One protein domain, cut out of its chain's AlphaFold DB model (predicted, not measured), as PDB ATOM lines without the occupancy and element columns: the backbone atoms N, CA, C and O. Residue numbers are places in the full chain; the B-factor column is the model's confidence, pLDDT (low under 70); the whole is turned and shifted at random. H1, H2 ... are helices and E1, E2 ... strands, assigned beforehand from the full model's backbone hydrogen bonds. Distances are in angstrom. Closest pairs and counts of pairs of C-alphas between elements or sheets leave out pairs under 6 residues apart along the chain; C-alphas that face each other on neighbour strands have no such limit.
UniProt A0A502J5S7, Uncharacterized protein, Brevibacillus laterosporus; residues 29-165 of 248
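This is residues 29 to 165 of the 248 residues of an uncharacterized protein of Brevibacillus laterosporus (UniProt A0A502J5S7). A single twisted sheet of long strands forms a wall, with one helix, H1, lying across one face and no named helix on the other. At one end the hairpin of E1 and E2 bends sharply, while short E6 extends the sheet beside E5. The printed part has 137 residues with one named helix and six named strands, in the order E1 E2 E3 E4 E5 H1 E6; the class is mostly strand, and the sheet, E1 - E2 - E3 - E4 - E5 - E6, is all antiparallel. It is only just compact, close to loose, with a radius of gyration of the C-alphas of 17.1 A and spans of 50 by 45 by 29 A.

E1, residues 29 to 41, E2, residues 53 to 68, E3, residues 71 to 84, E4, residues 89 to 102, and E5, residues 107 to 117, form a meander, each strand the antiparallel neighbour of the one before. Within hydrogen-bond range are N 34 and O 61 between E1 and E2, 2.9 A, N 62 and O 77 between E2 and E3, 2.9 A, N 78 and O 95 between E3 and E4, 2.8 A, and N 96 and O 113 between E4 and E5, 2.9 A. E6, residues 158 to 161, is an edge strand antiparallel to E5, with N 110 and O 158 2.9 A apart. H1, residues 133 to 146, is on the sheet at a height of 8.4 A, in two layers, a helix on one face of a sheet. It runs across the strands, at 80 degrees to E1 on the local plane. The closest C-alphas of E1 and H1 are those of Val 33 and Asp 136, 6.3 A apart. Every O i to N i+4 pair in H1 is within hydrogen-bond range.

E1 begins at C-alpha 29 (1.006, 40.521, 6.856), measures 33.2 A and bends by 71 degrees at residue 37; E2, 40.7 A, bends by 75 degrees at residue 56. E3 measures 40.6 A, E4 40.4 A, E5 33.1 A, H1 20.4 A and E6 10.2 A, ending at C-alpha 161 (16.267, 53.864, 17.994).

The C-alphas of Asp 86 and Asp 104, the two farthest apart, are 50.3 A apart. The printed part has no cut; the links E1 to E2, E5 to H1 and H1 to E6 are long. Residues 126 to 134 have pLDDT under 70.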
ATOM      1  N   GLU A  29      -0.103  40.677   7.791       86.19
ATOM      2  CA  GLU A  29       1.006  40.521   6.856       86.19
ATOM      3  C   GLU A  29       0.681  41.252   5.557       86.19
ATOM      4  O   GLU A  29      -0.439  41.173   5.039       86.19
ATOM      5  N   SER A  30       1.665  41.975   5.039       87.12
ATOM      6  CA  SER A  30       1.621  42.589   3.718       87.12
ATOM      7  C   SER A  30       2.944  42.373   3.012       87.12
ATOM      8  O   SER A  30       4.000  42.433   3.635       87.12
ATOM      9  N   GLU A  31       2.875  42.173   1.706       89.50
ATOM     10  CA  GLU A  31       4.035  42.042   0.839       89.50
ATOM     11  C   GLU A  31       3.852  42.985  -0.347       89.50
ATOM     12  O   GLU A  31       2.771  43.022  -0.938       89.50
ATOM     13  N   ASN A  32       4.902  43.730  -0.673       85.19
ATOM     14  CA  ASN A  32       4.981  44.571  -1.856       85.19
ATOM     15  C   ASN A  32       6.198  44.155  -2.677       85.19
ATOM     16  O   ASN A  32       7.286  43.975  -2.130       85.19
ATOM     17  N   VAL A  33       6.000  44.017  -3.984       85.62
ATOM     18  CA  VAL A  33       7.064  43.764  -4.954       85.62
ATOM     19  C   VAL A  33       7.242  45.034  -5.769       85.62
ATOM     20  O   VAL A  33       6.265  45.626  -6.225       85.62
ATOM     21  N   GLU A  34       8.483  45.475  -5.921       84.44
ATOM     22  CA  GLU A  34       8.813  46.713  -6.612       84.44
ATOM     23  C   GLU A  34       9.894  46.457  -7.657       84.44
ATOM     24  O   GLU A  34      10.837  45.691  -7.452       84.44
ATOM     25  N   SER A  35       9.755  47.120  -8.802       87.69
ATOM     26  CA  SER A  35      10.740  47.102  -9.875       87.69
ATOM     27  C   SER A  35      10.759  48.463 -10.551       87.69
ATOM     28  O   SER A  35       9.734  48.923 -11.061       87.69
ATOM     29  N   PHE A  36      11.908  49.129 -10.518       85.69
ATOM     30  CA  PHE A  36      12.050  50.472 -11.065       85.69
ATOM     31  C   PHE A  36      13.489  50.771 -11.479       85.69
ATOM     32  O   PHE A  36      14.434  50.078 -11.109       85.69
ATOM     33  N   GLU A  37      13.644  51.832 -12.262       89.62
ATOM     34  CA  GLU A  37      14.934  52.376 -12.673       89.62
ATOM     35  C   GLU A  37      15.056  53.797 -12.124       89.62
ATOM     36  O   GLU A  37      14.103  54.577 -12.199       89.62
ATOM     37  N   THR A  38      16.204  54.124 -11.537       89.56
ATOM     38  CA  THR A  38      16.458  55.442 -10.948       89.56
ATOM     39  C   THR A  38      17.916  55.853 -11.117       89.56
ATOM     40  O   THR A  38      18.771  55.032 -11.449       89.56
ATOM     41  N   ASP A  39      18.204  57.131 -10.893       92.38
ATOM     42  CA  ASP A  39      19.557  57.662 -10.989       92.38
ATOM     43  C   ASP A  39      20.416  57.166  -9.815       92.38
ATOM     44  O   ASP A  39      19.975  57.099  -8.666       92.38
ATOM     45  N   PHE A  40      21.662  56.814 -10.118       88.88
ATOM     46  CA  PHE A  40      22.709  56.576  -9.133       88.88
ATOM     47  C   PHE A  40      23.486  57.884  -8.963       88.88
ATOM     48  O   PHE A  40      24.056  58.394  -9.930       88.88
ATOM     49  N   LEU A  41      23.424  58.468  -7.767       92.06
ATOM     50  CA  LEU A  41      24.031  59.757  -7.430       92.06
ATOM     51  C   LEU A  41      25.301  59.546  -6.599       92.06
ATOM     52  O   LEU A  41      25.465  58.490  -5.998       92.06
ATOM     53  N   SER A  42      26.165  60.560  -6.558       89.56
ATOM     54  CA  SER A  42      27.350  60.576  -5.702       89.56
ATOM     55  C   SER A  42      26.998  60.463  -4.217       89.56
ATOM     56  O   SER A  42      25.951  60.938  -3.787       89.56
ATOM     57  N   ASP A  43      27.896  59.871  -3.429       88.31
ATOM     58  CA  ASP A  43      27.726  59.779  -1.971       88.31
ATOM     59  C   ASP A  43      27.950  61.131  -1.280       88.31
ATOM     60  O   ASP A  43      27.302  61.452  -0.282       88.31
ATOM     61  N   GLU A  44      28.840  61.952  -1.842       91.56
ATOM     62  CA  GLU A  44      29.152  63.295  -1.361       91.56
ATOM     63  C   GLU A  44      28.733  64.360  -2.388       91.56
ATOM     64  O   GLU A  44      28.801  64.119  -3.604       91.56
ATOM     65  N   PRO A  45      28.277  65.540  -1.929       92.06
ATOM     66  CA  PRO A  45      28.007  66.662  -2.814       92.06
ATOM     67  C   PRO A  45      29.312  67.235  -3.386       92.06
ATOM     68  O   PRO A  45      30.362  67.195  -2.748       92.06
ATOM     69  N   ASN A  46      29.240  67.808  -4.587       90.44
ATOM     70  CA  ASN A  46      30.362  68.532  -5.184       90.44
ATOM     71  C   ASN A  46      30.633  69.875  -4.464       90.44
ATOM     72  O   ASN A  46      29.933  70.251  -3.523       90.44
ATOM     73  N   GLU A  47      31.620  70.638  -4.943       94.25
ATOM     74  CA  GLU A  47      31.972  71.960  -4.389       94.25
ATOM     75  C   GLU A  47      30.806  72.973  -4.398       94.25
ATOM     76  O   GLU A  47      30.805  73.926  -3.622       94.25
ATOM     77  N   GLU A  48      29.788  72.754  -5.236       92.19
ATOM     78  CA  GLU A  48      28.573  73.574  -5.325       92.19
ATOM     79  C   GLU A  48      27.443  73.079  -4.400       92.19
ATOM     80  O   GLU A  48      26.362  73.668  -4.367       92.19
ATOM     81  N   GLY A  49      27.669  72.003  -3.640       90.50
ATOM     82  CA  GLY A  49      26.674  71.403  -2.750       90.50
ATOM     83  C   GLY A  49      25.676  70.470  -3.450       90.50
ATOM     84  O   GLY A  49      24.640  70.151  -2.868       90.50
ATOM     85  N   LEU A  50      25.951  70.040  -4.687       88.94
ATOM     86  CA  LEU A  50      25.048  69.221  -5.499       88.94
ATOM     87  C   LEU A  50      25.478  67.751  -5.542       88.94
ATOM     88  O   LEU A  50      26.642  67.438  -5.786       88.94
ATOM     89  N   TYR A  51      24.510  66.846  -5.386       89.69
ATOM     90  CA  TYR A  51      24.690  65.415  -5.636       89.69
ATOM     91  C   TYR A  51      24.651  65.144  -7.138       89.69
ATOM     92  O   TYR A  51      23.639  65.381  -7.802       89.69
ATOM     93  N   VAL A  52      25.768  64.671  -7.685       92.50
ATOM     94  CA  VAL A  52      25.946  64.533  -9.133       92.50
ATOM     95  C   VAL A  52      25.586  63.118  -9.559       92.50
ATOM     96  O   VAL A  52      25.972  62.146  -8.913       92.50
ATOM     97  N   LYS A  53      24.863  62.987 -10.674       94.19
ATOM     98  CA  LYS A  53      24.570  61.684 -11.272       94.19
ATOM     99  C   LYS A  53      25.867  60.987 -11.690       94.19
ATOM    100  O   LYS A  53      26.618  61.511 -12.506       94.19
ATOM    101  N   GLN A  54      26.086  59.793 -11.155       93.00
ATOM    102  CA  GLN A  54      27.194  58.892 -11.483       93.00
ATOM    103  C   GLN A  54      26.774  57.768 -12.436       93.00
ATOM    104  O   GLN A  54      27.617  57.119 -13.050       93.00
ATOM    105  N   GLY A  55      25.470  57.538 -12.582       94.50
ATOM    106  CA  GLY A  55      24.966  56.467 -13.420       94.50
ATOM    107  C   GLY A  55      23.482  56.218 -13.231       94.50
ATOM    108  O   GLY A  55      22.738  57.084 -12.768       94.50
ATOM    109  N   THR A  56      23.056  55.010 -13.563       94.00
ATOM    110  CA  THR A  56      21.677  54.551 -13.400       94.00
ATOM    111  C   THR A  56      21.688  53.231 -12.647       94.00
ATOM    112  O   THR A  56      22.575  52.407 -12.855       94.00
ATOM    113  N   LYS A  57      20.685  52.990 -11.807       93.81
ATOM    114  CA  LYS A  57      20.481  51.695 -11.165       93.81
ATOM    115  C   LYS A  57      19.107  51.121 -11.469       93.81
ATOM    116  O   LYS A  57      18.102  51.836 -11.474       93.81
ATOM    117  N   VAL A  58      19.078  49.817 -11.721       93.06
ATOM    118  CA  VAL A  58      17.848  49.033 -11.864       93.06
ATOM    119  C   VAL A  58      17.625  48.291 -10.558       93.06
ATOM    120  O   VAL A  58      18.490  47.537 -10.122       93.06
ATOM    121  N   VAL A  59      16.472  48.517  -9.939       91.44
ATOM    122  CA  VAL A  59      16.147  48.018  -8.604       91.44
ATOM    123  C   VAL A  59      15.017  47.008  -8.697       91.44
ATOM    124  O   VAL A  59      14.003  47.252  -9.352       91.44
ATOM    125  N   ASN A  60      15.179  45.871  -8.032       92.38
ATOM    126  CA  ASN A  60      14.099  44.939  -7.726       92.38
ATOM    127  C   ASN A  60      14.060  44.727  -6.216       92.38
ATOM    128  O   ASN A  60      15.098  44.456  -5.613       92.38
ATOM    129  N   SER A  61      12.883  44.815  -5.607       90.69
ATOM    130  CA  SER A  61      12.740  44.612  -4.168       90.69
ATOM    131  C   SER A  61      11.466  43.877  -3.791       90.69
ATOM    132  O   SER A  61      10.432  43.984  -4.449       90.69
ATOM    133  N   ILE A  62      11.555  43.138  -2.689       90.62
ATOM    134  CA  ILE A  62      10.415  42.607  -1.951       90.62
ATOM    135  C   ILE A  62      10.448  43.237  -0.563       90.62
ATOM    136  O   ILE A  62      11.443  43.119   0.153       90.62
ATOM    137  N   VAL A  63       9.347  43.877  -0.182       89.69
ATOM    138  CA  VAL A  63       9.127  44.414   1.160       89.69
ATOM    139  C   VAL A  63       8.024  43.608   1.821       89.69
ATOM    140  O   VAL A  63       6.874  43.636   1.386       89.69
ATOM    141  N   GLN A  64       8.368  42.897   2.885       90.12
ATOM    142  CA  GLN A  64       7.440  42.143   3.712       90.12
ATOM    143  C   GLN A  64       7.296  42.848   5.050       90.12
ATOM    144  O   GLN A  64       8.281  43.082   5.740       90.12
ATOM    145  N   THR A  65       6.069  43.164   5.441       89.25
ATOM    146  CA  THR A  65       5.768  43.726   6.758       89.25
ATOM    147  C   THR A  65       4.851  42.779   7.502       89.25
ATOM    148  O   THR A  65       3.825  42.345   6.975       89.25
ATOM    149  N   ARG A  66       5.205  42.488   8.749       89.12
ATOM    150  CA  ARG A  66       4.426  41.676   9.672       89.12
ATOM    151  C   ARG A  66       4.193  42.472  10.941       89.12
ATOM    152  O   ARG A  66       5.135  42.856  11.621       89.12
ATOM    153  N   LYS A  67       2.932  42.695  11.286       84.69
ATOM    154  CA  LYS A  67       2.548  43.288  12.566       84.69
ATOM    155  C   LYS A  67       1.923  42.222  13.449       84.69
ATOM    156  O   LYS A  67       0.951  41.586  13.036       84.69
ATOM    157  N   ALA A  68       2.454  42.054  14.654       82.44
ATOM    158  CA  ALA A  68       1.936  41.141  15.661       82.44
ATOM    159  C   ALA A  68       1.988  41.827  17.031       82.44
ATOM    160  O   ALA A  68       3.065  42.144  17.515       82.44
ATOM    161  N   ASN A  69       0.825  42.039  17.653       82.38
ATOM    162  CA  ASN A  69       0.708  42.728  18.946       82.38
ATOM    163  C   ASN A  69       1.474  44.068  18.954       82.38
ATOM    164  O   ASN A  69       1.199  44.931  18.111       82.38
ATOM    165  N   ASP A  70       2.425  44.195  19.879       83.81
ATOM    166  CA  ASP A  70       3.264  45.360  20.148       83.81
ATOM    167  C   ASP A  70       4.543  45.385  19.303       83.81
ATOM    168  O   ASP A  70       5.409  46.229  19.510       83.81
ATOM    169  N   GLU A  71       4.660  44.499  18.311       84.75
ATOM    170  CA  GLU A  71       5.826  44.411  17.442       84.75
ATOM    171  C   GLU A  71       5.458  44.573  15.964       84.75
ATOM    172  O   GLU A  71       4.437  44.076  15.463       84.75
ATOM    173  N   VAL A  72       6.323  45.282  15.239       88.62
ATOM    174  CA  VAL A  72       6.309  45.325  13.777       88.62
ATOM    175  C   VAL A  72       7.658  44.868  13.240       88.62
ATOM    176  O   VAL A  72       8.692  45.457  13.539       88.62
ATOM    177  N   GLY A  73       7.629  43.813  12.436       89.31
ATOM    178  CA  GLY A  73       8.757  43.321  11.660       89.31
ATOM    179  C   GLY A  73       8.646  43.778  10.210       89.31
ATOM    180  O   GLY A  73       7.561  43.744   9.628       89.31
ATOM    181  N   THR A  74       9.756  44.190   9.614       91.56
ATOM    182  CA  THR A  74       9.871  44.486   8.187       91.56
ATOM    183  C   THR A  74      11.109  43.805   7.632       91.56
ATOM    184  O   THR A  74      12.207  44.033   8.125       91.56
ATOM    185  N   VAL A  75      10.940  42.997   6.593       92.25
ATOM    186  CA  VAL A  75      12.037  42.400   5.834       92.25
ATOM    187  C   VAL A  75      12.051  43.030   4.450       92.25
ATOM    188  O   VAL A  75      11.048  43.011   3.741       92.25
ATOM    189  N   ILE A  76      13.190  43.593   4.066       92.06
ATOM    190  CA  ILE A  76      13.421  44.188   2.754       92.06
ATOM    191  C   ILE A  76      14.515  43.373   2.085       92.06
ATOM    192  O   ILE A  76      15.632  43.320   2.584       92.06
ATOM    193  N   LYS A  77      14.208  42.756   0.950       95.00
ATOM    194  CA  LYS A  77      15.194  42.125   0.069       95.00
ATOM    195  C   LYS A  77      15.297  42.961  -1.190       95.00
ATOM    196  O   LYS A  77      14.269  43.268  -1.787       95.00
ATOM    197  N   LYS A  78      16.504  43.347  -1.582       95.38
ATOM    198  CA  LYS A  78      16.741  44.291  -2.673       95.38
ATOM    199  C   LYS A  78      17.926  43.851  -3.524       95.38
ATOM    200  O   LYS A  78      18.973  43.505  -2.993       95.38
ATOM    201  N   ILE A  79      17.750  43.914  -4.837       96.12
ATOM    202  CA  ILE A  79      18.786  43.735  -5.853       96.12
ATOM    203  C   ILE A  79      18.918  45.060  -6.598       96.12
ATOM    204  O   ILE A  79      17.920  45.593  -7.086       96.12
ATOM    205  N   GLU A  80      20.134  45.581  -6.702       95.75
ATOM    206  CA  GLU A  80      20.459  46.791  -7.453       95.75
ATOM    207  C   GLU A  80      21.529  46.453  -8.488       95.75
ATOM    208  O   GLU A  80      22.663  46.178  -8.119       95.75
ATOM    209  N   ASP A  81      21.195  46.485  -9.778       97.00
ATOM    210  CA  ASP A  81      22.198  46.451 -10.848       97.00
ATOM    211  C   ASP A  81      22.630  47.890 -11.154       97.00
ATOM    212  O   ASP A  81      21.792  48.715 -11.535       97.00
ATOM    213  N   LEU A  82      23.921  48.189 -11.008       95.81
ATOM    214  CA  LEU A  82      24.494  49.514 -11.228       95.81
ATOM    215  C   LEU A  82      25.083  49.629 -12.635       95.81
ATOM    216  O   LEU A  82      25.758  48.725 -13.134       95.81
ATOM    217  N   TYR A  83      24.842  50.774 -13.265       95.12
ATOM    218  CA  TYR A  83      25.329  51.124 -14.594       95.12
ATOM    219  C   TYR A  83      26.005  52.492 -14.546       95.12
ATOM    220  O   TYR A  83      25.496  53.395 -13.880       95.12
ATOM    221  N   ASN A  84      27.117  52.663 -15.257       95.19
ATOM    222  CA  ASN A  84      27.805  53.951 -15.370       95.19
ATOM    223  C   ASN A  84      27.032  54.925 -16.290       95.19
ATOM    224  O   ASN A  84      25.961  54.607 -16.816       95.19
ATOM    225  N   LEU A  85      27.576  56.128 -16.492       94.75
ATOM    226  CA  LEU A  85      26.987  57.145 -17.375       94.75
ATOM    227  C   LEU A  85      26.905  56.715 -18.849       94.75
ATOM    228  O   LEU A  85      26.002  57.164 -19.553       94.75
ATOM    229  N   ASP A  86      27.797  55.827 -19.289       95.06
ATOM    230  CA  ASP A  86      27.816  55.275 -20.648       95.06
ATOM    231  C   ASP A  86      26.788  54.141 -20.836       95.06
ATOM    232  O   ASP A  86      26.519  53.704 -21.956       95.06
ATOM    233  N   GLY A  87      26.156  53.691 -19.745       91.75
ATOM    234  CA  GLY A  87      25.199  52.588 -19.733       91.75
ATOM    235  C   GLY A  87      25.843  51.205 -19.610       91.75
ATOM    236  O   GLY A  87      25.137  50.195 -19.718       91.75
ATOM    237  N   ASP A  88      27.147  51.142 -19.351       95.44
ATOM    238  CA  ASP A  88      27.861  49.905 -19.069       95.44
ATOM    239  C   ASP A  88      27.588  49.439 -17.645       95.44
ATOM    240  O   ASP A  88      27.511  50.223 -16.700       95.44
ATOM    241  N   TYR A  89      27.444  48.128 -17.496       95.56
ATOM    242  CA  TYR A  89      27.234  47.497 -16.201       95.56
ATOM    243  C   TYR A  89      28.502  47.554 -15.346       95.56
ATOM    244  O   TYR A  89      29.585  47.236 -15.836       95.56
ATOM    245  N   ILE A  90      28.337  47.909 -14.072       95.19
ATOM    246  CA  ILE A  90      29.414  48.001 -13.084       95.19
ATOM    247  C   ILE A  90      29.413  46.736 -12.219       95.19
ATOM    248  O   ILE A  90      30.289  45.883 -12.344       95.19
ATOM    249  N   ASN A  91      28.411  46.611 -11.355       96.50
ATOM    250  CA  ASN A  91      28.229  45.517 -10.412       96.50
ATOM    251  C   ASN A  91      26.751  45.418 -10.011       96.50
ATOM    252  O   ASN A  91      25.918  46.254 -10.373       96.50
ATOM    253  N   THR A  92      26.434  44.378  -9.252       97.00
ATOM    254  CA  THR A  92      25.133  44.190  -8.630       97.00
ATOM    255  C   THR A  92      25.329  44.217  -7.126       97.00
ATOM    256  O   THR A  92      26.127  43.447  -6.602       97.00
ATOM    257  N   LYS A  93      24.576  45.056  -6.423       96.75
ATOM    258  CA  LYS A  93      24.508  45.060  -4.963       96.75
ATOM    259  C   LYS A  93      23.240  44.343  -4.519       96.75
ATOM    260  O   LYS A  93      22.142  44.715  -4.934       96.75
ATOM    261  N   ILE A  94      23.381  43.331  -3.671       96.25
ATOM    262  CA  ILE A  94      22.246  42.702  -2.999       96.25
ATOM    263  C   ILE A  94      22.240  43.091  -1.527       96.25
ATOM    264  O   ILE A  94      23.267  43.064  -0.853       96.25
ATOM    265  N   THR A  95      21.069  43.475  -1.030       95.31
ATOM    266  CA  THR A  95      20.866  43.864   0.364       95.31
ATOM    267  C   THR A  95      19.633  43.166   0.908       95.31
ATOM    268  O   THR A  95      18.557  43.262   0.317       95.31
ATOM    269  N   ALA A  96      19.776  42.491   2.044       94.31
ATOM    270  CA  ALA A  96      18.644  42.028   2.830       94.31
ATOM    271  C   ALA A  96      18.684  42.681   4.207       94.31
ATOM    272  O   ALA A  96      19.706  42.659   4.890       94.31
ATOM    273  N   THR A  97      17.570  43.272   4.611       92.44
ATOM    274  CA  THR A  97      17.461  43.961   5.889       92.44
ATOM    275  C   THR A  97      16.229  43.495   6.633       92.44
ATOM    276  O   THR A  97      15.130  43.534   6.089       92.44
ATOM    277  N   GLU A  98      16.410  43.068   7.875       92.44
ATOM    278  CA  GLU A  98      15.327  42.796   8.815       92.44
ATOM    279  C   GLU A  98      15.318  43.903   9.866       92.44
ATOM    280  O   GLU A  98      16.336  44.166  10.499       92.44
ATOM    281  N   PHE A  99      14.169  44.545  10.046       92.06
ATOM    282  CA  PHE A  99      13.912  45.518  11.097       92.06
ATOM    283  C   PHE A  99      12.782  45.011  11.978       92.06
ATOM    284  O   PHE A  99      11.705  44.717  11.465       92.06
ATOM    285  N   THR A 100      12.982  44.974  13.288       90.81
ATOM    286  CA  THR A 100      11.923  44.662  14.253       90.81
ATOM    287  C   THR A 100      11.814  45.800  15.250       90.81
ATOM    288  O   THR A 100      12.788  46.132  15.909       90.81
ATOM    289  N   ASN A 101      10.644  46.420  15.359       88.25
ATOM    290  CA  ASN A 101      10.389  47.485  16.325       88.25
ATOM    291  C   ASN A 101       9.385  47.021  17.374       88.25
ATOM    292  O   ASN A 101       8.275  46.622  17.015       88.25
ATOM    293  N   ASN A 102       9.747  47.171  18.646       88.00
ATOM    294  CA  ASN A 102       8.862  46.935  19.776       88.00
ATOM    295  C   ASN A 102       8.294  48.274  20.285       88.00
ATOM    296  O   ASN A 102       9.029  49.161  20.721       88.00
ATOM    297  N   PHE A 103       6.972  48.435  20.208       85.06
ATOM    298  CA  PHE A 103       6.270  49.670  20.565       85.06
ATOM    299  C   PHE A 103       6.176  49.915  22.078       85.06
ATOM    300  O   PHE A 103       5.967  51.060  22.487       85.06
ATOM    301  N   ASP A 104       6.355  48.884  22.907       85.44
ATOM    302  CA  ASP A 104       6.356  49.031  24.366       85.44
ATOM    303  C   ASP A 104       7.672  49.620  24.864       85.44
ATOM    304  O   ASP A 104       7.687  50.532  25.693       85.44
ATOM    305  N   THR A 105       8.790  49.103  24.353       86.56
ATOM    306  CA  THR A 105      10.128  49.537  24.770       86.56
ATOM    307  C   THR A 105      10.628  50.732  23.964       86.56
ATOM    308  O   THR A 105      11.497  51.467  24.433       86.56
ATOM    309  N   GLY A 106      10.098  50.929  22.751       84.88
ATOM    310  CA  GLY A 106      10.615  51.903  21.794       84.88
ATOM    311  C   GLY A 106      12.012  51.552  21.278       84.88
ATOM    312  O   GLY A 106      12.697  52.428  20.747       84.88
ATOM    313  N   VAL A 107      12.449  50.303  21.455       88.31
ATOM    314  CA  VAL A 107      13.710  49.783  20.920       88.31
ATOM    315  C   VAL A 107      13.418  49.075  19.605       88.31
ATOM    316  O   VAL A 107      12.463  48.299  19.497       88.31
ATOM    317  N   ALA A 108      14.246  49.361  18.606       89.69
ATOM    318  CA  ALA A 108      14.258  48.630  17.357       89.69
ATOM    319  C   ALA A 108      15.518  47.773  17.268       89.69
ATOM    320  O   ALA A 108      16.531  48.041  17.907       89.69
ATOM    321  N   GLU A 109      15.444  46.740  16.456       90.50
ATOM    322  CA  GLU A 109      16.538  45.845  16.136       90.50
ATOM    323  C   GLU A 109      16.675  45.774  14.622       90.50
ATOM    324  O   GLU A 109      15.669  45.678  13.912       90.50
ATOM    325  N   SER A 110      17.910  45.834  14.127       92.06
ATOM    326  CA  SER A 110      18.210  45.703  12.708       92.06
ATOM    327  C   SER A 110      19.238  44.611  12.444       92.06
ATOM    328  O   SER A 110      20.217  44.446  13.172       92.06
ATOM    329  N   LYS A 111      19.027  43.864  11.363       92.62
ATOM    330  CA  LYS A 111      20.011  42.951  10.781       92.62
ATOM    331  C   LYS A 111      20.182  43.313   9.327       92.62
ATOM    332  O   LYS A 111      19.193  43.459   8.611       92.62
ATOM    333  N   VAL A 112      21.428  43.433   8.892       92.56
ATOM    334  CA  VAL A 112      21.764  43.853   7.533       92.56
ATOM    335  C   VAL A 112      22.728  42.839   6.932       92.56
ATOM    336  O   VAL A 112      23.798  42.592   7.482       92.56
ATOM    337  N   TYR A 113      22.338  42.279   5.793       94.00
ATOM    338  CA  TYR A 113      23.190  41.530   4.882       94.00
ATOM    339  C   TYR A 113      23.453  42.380   3.645       94.00
ATOM    340  O   TYR A 113      22.503  42.887   3.044       94.00
ATOM    341  N   GLU A 114      24.715  42.489   3.238       95.12
ATOM    342  CA  GLU A 114      25.105  43.117   1.979       95.12
ATOM    343  C   GLU A 114      26.182  42.290   1.284       95.12
ATOM    344  O   GLU A 114      27.135  41.838   1.917       95.12
ATOM    345  N   GLU A 115      26.033  42.123  -0.027       95.31
ATOM    346  CA  GLU A 115      27.016  41.467  -0.883       95.31
ATOM    347  C   GLU A 115      27.037  42.142  -2.259       95.31
ATOM    348  O   GLU A 115      26.011  42.605  -2.765       95.31
ATOM    349  N   GLU A 116      28.220  42.185  -2.872       95.75
ATOM    350  CA  GLU A 116      28.398  42.632  -4.248       95.75
ATOM    351  C   GLU A 116      28.694  41.456  -5.178       95.75
ATOM    352  O   GLU A 116      29.536  40.603  -4.901       95.75
ATOM    353  N   LEU A 117      28.013  41.439  -6.319       94.25
ATOM    354  CA  LEU A 117      28.102  40.407  -7.336       94.25
ATOM    355  C   LEU A 117      28.591  41.004  -8.658       94.25
ATOM    356  O   LEU A 117      28.181  42.081  -9.087       94.25
ATOM    357  N   ASN A 118      29.398  40.234  -9.383       93.69
ATOM    358  CA  ASN A 118      29.938  40.628 -10.690       93.69
ATOM    359  C   ASN A 118      29.045  40.198 -11.869       93.69
ATOM    360  O   ASN A 118      29.518  40.026 -12.989       93.69
ATOM    361  N   GLN A 119      27.753  39.988 -11.626       93.25
ATOM    362  CA  GLN A 119      26.792  39.525 -12.626       93.25
ATOM    363  C   GLN A 119      25.441  40.209 -12.438       93.25
ATOM    364  O   GLN A 119      24.952  40.283 -11.316       93.25
ATOM    365  N   LYS A 120      24.824  40.616 -13.551       95.25
ATOM    366  CA  LYS A 120      23.479  41.202 -13.572       95.25
ATOM    367  C   LYS A 120      22.467  40.252 -12.945       95.25
ATOM    368  O   LYS A 120      22.429  39.072 -13.308       95.25
ATOM    369  N   LYS A 121      21.626  40.773 -12.055       93.62
ATOM    370  CA  LYS A 121      20.544  40.011 -11.420       93.62
ATOM    371  C   LYS A 121      19.207  40.730 -11.453       93.62
ATOM    372  O   LYS A 121      18.187  40.063 -11.333       93.62
ATOM    373  N   ALA A 122      19.169  42.051 -11.604       91.12
ATOM    374  CA  ALA A 122      17.911  42.781 -11.621       91.12
ATOM    375  C   ALA A 122      17.183  42.607 -12.964       91.12
ATOM    376  O   ALA A 122      17.741  42.776 -14.052       91.12
ATOM    377  N   ILE A 123      15.888  42.324 -12.892       88.50
ATOM    378  CA  ILE A 123      14.992  42.317 -14.041       88.50
ATOM    379  C   ILE A 123      14.611  43.762 -14.349       88.50
ATOM    380  O   ILE A 123      13.966  44.453 -13.552       88.50
ATOM    381  N   ARG A 124      15.013  44.226 -15.534       84.50
ATOM    382  CA  ARG A 124      14.667  45.553 -16.047       84.50
ATOM    383  C   ARG A 124      13.285  45.519 -16.689       84.50
ATOM    384  O   ARG A 124      13.115  44.969 -17.779       84.50
ATOM    385  N   ASN A 125      12.312  46.175 -16.063       71.81
ATOM    386  CA  ASN A 125      11.002  46.364 -16.673       71.81
ATOM    387  C   ASN A 125      11.099  47.386 -17.824       71.81
ATOM    388  O   ASN A 125      11.348  48.570 -17.612       71.81
ATOM    389  N   LYS A 126      10.917  46.924 -19.067       61.59
ATOM    390  CA  LYS A 126      11.019  47.765 -20.277       61.59
ATOM    391  C   LYS A 126       9.834  48.716 -20.460       61.59
ATOM    392  O   LYS A 126       9.900  49.616 -21.295       61.59
ATOM    393  N   THR A 127       8.761  48.536 -19.695       54.34
ATOM    394  CA  THR A 127       7.539  49.334 -19.817       54.34
ATOM    395  C   THR A 127       7.354  50.141 -18.538       54.34
ATOM    396  O   THR A 127       7.206  49.563 -17.469       54.34
ATOM    397  N   LYS A 128       7.314  51.481 -18.635       52.75
ATOM    398  CA  LYS A 128       7.030  52.422 -17.520       52.75
ATOM    399  C   LYS A 128       5.618  52.273 -16.908       52.75
ATOM    400  O   LYS A 128       5.153  53.153 -16.189       52.75
ATOM    401  N   THR A 129       4.899  51.210 -17.241       49.16
ATOM    402  CA  THR A 129       3.554  50.925 -16.748       49.16
ATOM    403  C   THR A 129       3.635  50.243 -15.385       49.16
ATOM    404  O   THR A 129       4.599  49.530 -15.107       49.16
ATOM    405  N   LEU A 130       2.599  50.430 -14.558       53.59
ATOM    406  CA  LEU A 130       2.363  49.618 -13.358       53.59
ATOM    407  C   LEU A 130       2.581  48.136 -13.696       53.59
ATOM    408  O   LEU A 130       2.088  47.673 -14.729       53.59
ATOM    409  N   LEU A 131       3.334  47.431 -12.851       54.72
ATOM    410  CA  LEU A 131       3.601  46.006 -13.010       54.72
ATOM    411  C   LEU A 131       2.275  45.250 -13.215       54.72
ATOM    412  O   LEU A 131       1.267  45.533 -12.561       54.72
ATOM    413  N   ASN A 132       2.248  44.338 -14.186       63.00
ATOM    414  CA  ASN A 132       1.157  43.377 -14.328       63.00
ATOM    415  C   ASN A 132       1.418  42.185 -13.382       63.00
ATOM    416  O   ASN A 132       2.543  41.976 -12.933       63.00
ATOM    417  N   GLU A 133       0.382  41.392 -13.075       66.44
ATOM    418  CA  GLU A 133       0.494  40.276 -12.111       66.44
ATOM    419  C   GLU A 133       1.573  39.239 -12.516       66.44
ATOM    420  O   GLU A 133       2.117  38.555 -11.653       66.44
ATOM    421  N   GLU A 134       1.909  39.138 -13.806       67.12
ATOM    422  CA  GLU A 134       2.957  38.248 -14.329       67.12
ATOM    423  C   GLU A 134       4.377  38.783 -14.073       67.12
ATOM    424  O   GLU A 134       5.217  38.037 -13.568       67.12
ATOM    425  N   ASN A 135       4.642  40.071 -14.329       73.50
ATOM    426  CA  ASN A 135       5.948  40.679 -14.057       73.50
ATOM    427  C   ASN A 135       6.238  40.727 -12.546       73.50
ATOM    428  O   ASN A 135       7.383  40.542 -12.143       73.50
ATOM    429  N   ASP A 136       5.214  40.923 -11.705       80.06
ATOM    430  CA  ASP A 136       5.354  40.855 -10.241       80.06
ATOM    431  C   ASP A 136       5.833  39.472  -9.781       80.06
ATOM    432  O   ASP A 136       6.711  39.366  -8.925       80.06
ATOM    433  N   GLN A 137       5.276  38.399 -10.352       86.44
ATOM    434  CA  GLN A 137       5.673  37.024 -10.029       86.44
ATOM    435  C   GLN A 137       7.107  36.731 -10.480       86.44
ATOM    436  O   GLN A 137       7.849  36.067  -9.757       86.44
ATOM    437  N   GLU A 138       7.504  37.227 -11.653       88.88
ATOM    438  CA  GLU A 138       8.856  37.048 -12.184       88.88
ATOM    439  C   GLU A 138       9.901  37.764 -11.317       88.88
ATOM    440  O   GLU A 138      10.864  37.139 -10.868       88.88
ATOM    441  N   VAL A 139       9.671  39.047 -11.011       88.62
ATOM    442  CA  VAL A 139      10.535  39.845 -10.126       88.62
ATOM    443  C   VAL A 139      10.613  39.203  -8.748       88.62
ATOM    444  O   VAL A 139      11.709  39.036  -8.211       88.62
ATOM    445  N   LYS A 140       9.470  38.784  -8.196       91.50
ATOM    446  CA  LYS A 140       9.418  38.104  -6.905       91.50
ATOM    447  C   LYS A 140      10.279  36.845  -6.899       91.50
ATOM    448  O   LYS A 140      11.134  36.700  -6.030       91.50
ATOM    449  N   LYS A 141      10.078  35.957  -7.874       93.12
ATOM    450  CA  LYS A 141      10.818  34.697  -7.964       93.12
ATOM    451  C   LYS A 141      12.323  34.942  -8.079       93.12
ATOM    452  O   LYS A 141      13.090  34.269  -7.402       93.12
ATOM    453  N   ASN A 142      12.736  35.912  -8.891       94.19
ATOM    454  CA  ASN A 142      14.144  36.265  -9.048       94.19
ATOM    455  C   ASN A 142      14.763  36.784  -7.742       94.19
ATOM    456  O   ASN A 142      15.847  36.349  -7.361       94.19
ATOM    457  N   VAL A 143      14.067  37.673  -7.023       92.50
ATOM    458  CA  VAL A 143      14.541  38.145  -5.716       92.50
ATOM    459  C   VAL A 143      14.610  36.986  -4.719       92.50
ATOM    460  O   VAL A 143      15.621  36.822  -4.049       92.50
ATOM    461  N   GLU A 144      13.587  36.138  -4.632       94.44
ATOM    462  CA  GLU A 144      13.617  34.968  -3.743       94.44
ATOM    463  C   GLU A 144      14.780  34.021  -4.066       94.44
ATOM    464  O   GLU A 144      15.480  33.603  -3.148       94.44
ATOM    465  N   GLU A 145      15.033  33.749  -5.349       94.88
ATOM    466  CA  GLU A 145      16.123  32.886  -5.811       94.88
ATOM    467  C   GLU A 145      17.492  33.425  -5.382       94.88
ATOM    468  O   GLU A 145      18.270  32.698  -4.766       94.88
ATOM    469  N   VAL A 146      17.758  34.715  -5.612       93.69
ATOM    470  CA  VAL A 146      19.036  35.361  -5.260       93.69
ATOM    471  C   VAL A 146      19.307  35.354  -3.754       93.69
ATOM    472  O   VAL A 146      20.461  35.299  -3.341       93.69
ATOM    473  N   PHE A 147      18.259  35.362  -2.932       94.69
ATOM    474  CA  PHE A 147      18.366  35.330  -1.472       94.69
ATOM    475  C   PHE A 147      18.072  33.946  -0.866       94.69
ATOM    476  O   PHE A 147      17.804  33.869   0.333       94.69
ATOM    477  N   THR A 148      18.090  32.861  -1.653       92.69
ATOM    478  CA  THR A 148      17.775  31.505  -1.153       92.69
ATOM    479  C   THR A 148      18.781  31.034  -0.104       92.69
ATOM    480  O   THR A 148      18.386  30.441   0.897       92.69
ATOM    481  N   ASP A 149      20.062  31.347  -0.303       88.44
ATOM    482  CA  ASP A 149      21.154  30.897   0.569       88.44
ATOM    483  C   ASP A 149      21.468  31.888   1.706       88.44
ATOM    484  O   ASP A 149      22.374  31.660   2.508       88.44
ATOM    485  N   VAL A 150      20.723  32.996   1.798       88.75
ATOM    486  CA  VAL A 150      20.944  34.037   2.808       88.75
ATOM    487  C   VAL A 150      20.082  33.764   4.036       88.75
ATOM    488  O   VAL A 150      18.873  34.009   4.039       88.75
ATOM    489  N   ASP A 151      20.719  33.308   5.114       88.62
ATOM    490  CA  ASP A 151      20.074  33.108   6.411       88.62
ATOM    491  C   ASP A 151      20.251  34.325   7.331       88.62
ATOM    492  O   ASP A 151      21.242  34.457   8.054       88.62
ATOM    493  N   LEU A 152      19.244  35.203   7.350       86.94
ATOM    494  CA  LEU A 152      19.206  36.377   8.231       86.94
ATOM    495  C   LEU A 152      19.195  36.018   9.726       86.94
ATOM    496  O   LEU A 152      19.527  36.866  10.553       86.94
ATOM    497  N   SER A 153      18.827  34.789  10.109       85.69
ATOM    498  CA  SER A 153      18.816  34.383  11.520       85.69
ATOM    499  C   SER A 153      20.223  34.212  12.101       85.69
ATOM    500  O   SER A 153      20.405  34.343  13.310       85.69
ATOM    501  N   SER A 154      21.214  33.991  11.233       86.38
ATOM    502  CA  SER A 154      22.627  33.870  11.600       86.38
ATOM    503  C   SER A 154      23.334  35.218  11.805       86.38
ATOM    504  O   SER A 154      24.453  35.253  12.317       86.38
ATOM    505  N   ILE A 155      22.691  36.326  11.421       89.69
ATOM    506  CA  ILE A 155      23.262  37.674  11.485       89.69
ATOM    507  C   ILE A 155      22.993  38.290  12.858       89.69
ATOM    508  O   ILE A 155      21.874  38.248  13.373       89.69
ATOM    509  N   GLU A 156      24.027  38.897  13.439       89.06
ATOM    510  CA  GLU A 156      23.922  39.607  14.711       89.06
ATOM    511  C   GLU A 156      22.980  40.814  14.597       89.06
ATOM    512  O   GLU A 156      23.087  41.635  13.682       89.06
ATOM    513  N   SER A 157      22.050  40.906  15.549       90.19
ATOM    514  CA  SER A 157      21.099  42.010  15.656       90.19
ATOM    515  C   SER A 157      21.761  43.234  16.278       90.19
ATOM    516  O   SER A 157      22.433  43.130  17.307       90.19
ATOM    517  N   LYS A 158      21.559  44.403  15.670       90.38
ATOM    518  CA  LYS A 158      22.025  45.689  16.191       90.38
ATOM    519  C   LYS A 158      20.846  46.474  16.765       90.38
ATOM    520  O   LYS A 158      19.849  46.647  16.062       90.38
ATOM    521  N   PRO A 159      20.941  46.970  18.010       89.19
ATOM    522  CA  PRO A 159      19.907  47.824  18.572       89.19
ATOM    523  C   PRO A 159      19.909  49.187  17.874       89.19
ATOM    524  O   PRO A 159      20.956  49.794  17.659       89.19
ATOM    525  N   GLU A 160      18.717  49.680  17.577       87.06
ATOM    526  CA  GLU A 160      18.438  50.937  16.896       87.06
ATOM    527  C   GLU A 160      17.381  51.732  17.670       87.06
ATOM    528  O   GLU A 160      16.611  51.200  18.481       87.06
ATOM    529  N   GLN A 161      17.314  53.037  17.408       86.88
ATOM    530  CA  GLN A 161      16.267  53.864  17.994       86.88
ATOM    531  C   GLN A 161      14.915  53.551  17.343       86.88
ATOM    532  O   GLN A 161      14.701  53.815  16.162       86.88
ATOM    533  N   GLY A 162      13.982  53.042  18.144       83.06
ATOM    534  CA  GLY A 162      12.642  52.698  17.699       83.06
ATOM    535  C   GLY A 162      11.578  53.768  17.961       83.06
ATOM    536  O   GLY A 162      11.816  54.920  18.369       83.06
ATOM    537  N   ILE A 163      10.347  53.344  17.708       83.94
ATOM    538  CA  ILE A 163       9.112  54.095  17.900       83.94
ATOM    539  C   ILE A 163       8.331  53.418  19.021       83.94
ATOM    540  O   ILE A 163       8.058  52.223  18.941       83.94
ATOM    541  N   ASP A 164       7.950  54.193  20.037       87.00
ATOM    542  CA  ASP A 164       7.067  53.744  21.112       87.00
ATOM    543  C   ASP A 164       5.599  54.126  20.839       87.00
ATOM    544  O   ASP A 164       5.277  54.907  19.932       87.00
ATOM    545  N   TYR A 165       4.685  53.606  21.657       81.31
ATOM    546  CA  TYR A 165       3.264  53.947  21.573       81.31
ATOM    547  C   TYR A 165       2.964  55.444  21.725       81.31
ATOM    548  O   TYR A 165       2.031  55.951  21.103       81.31
TER     549      TYR A 165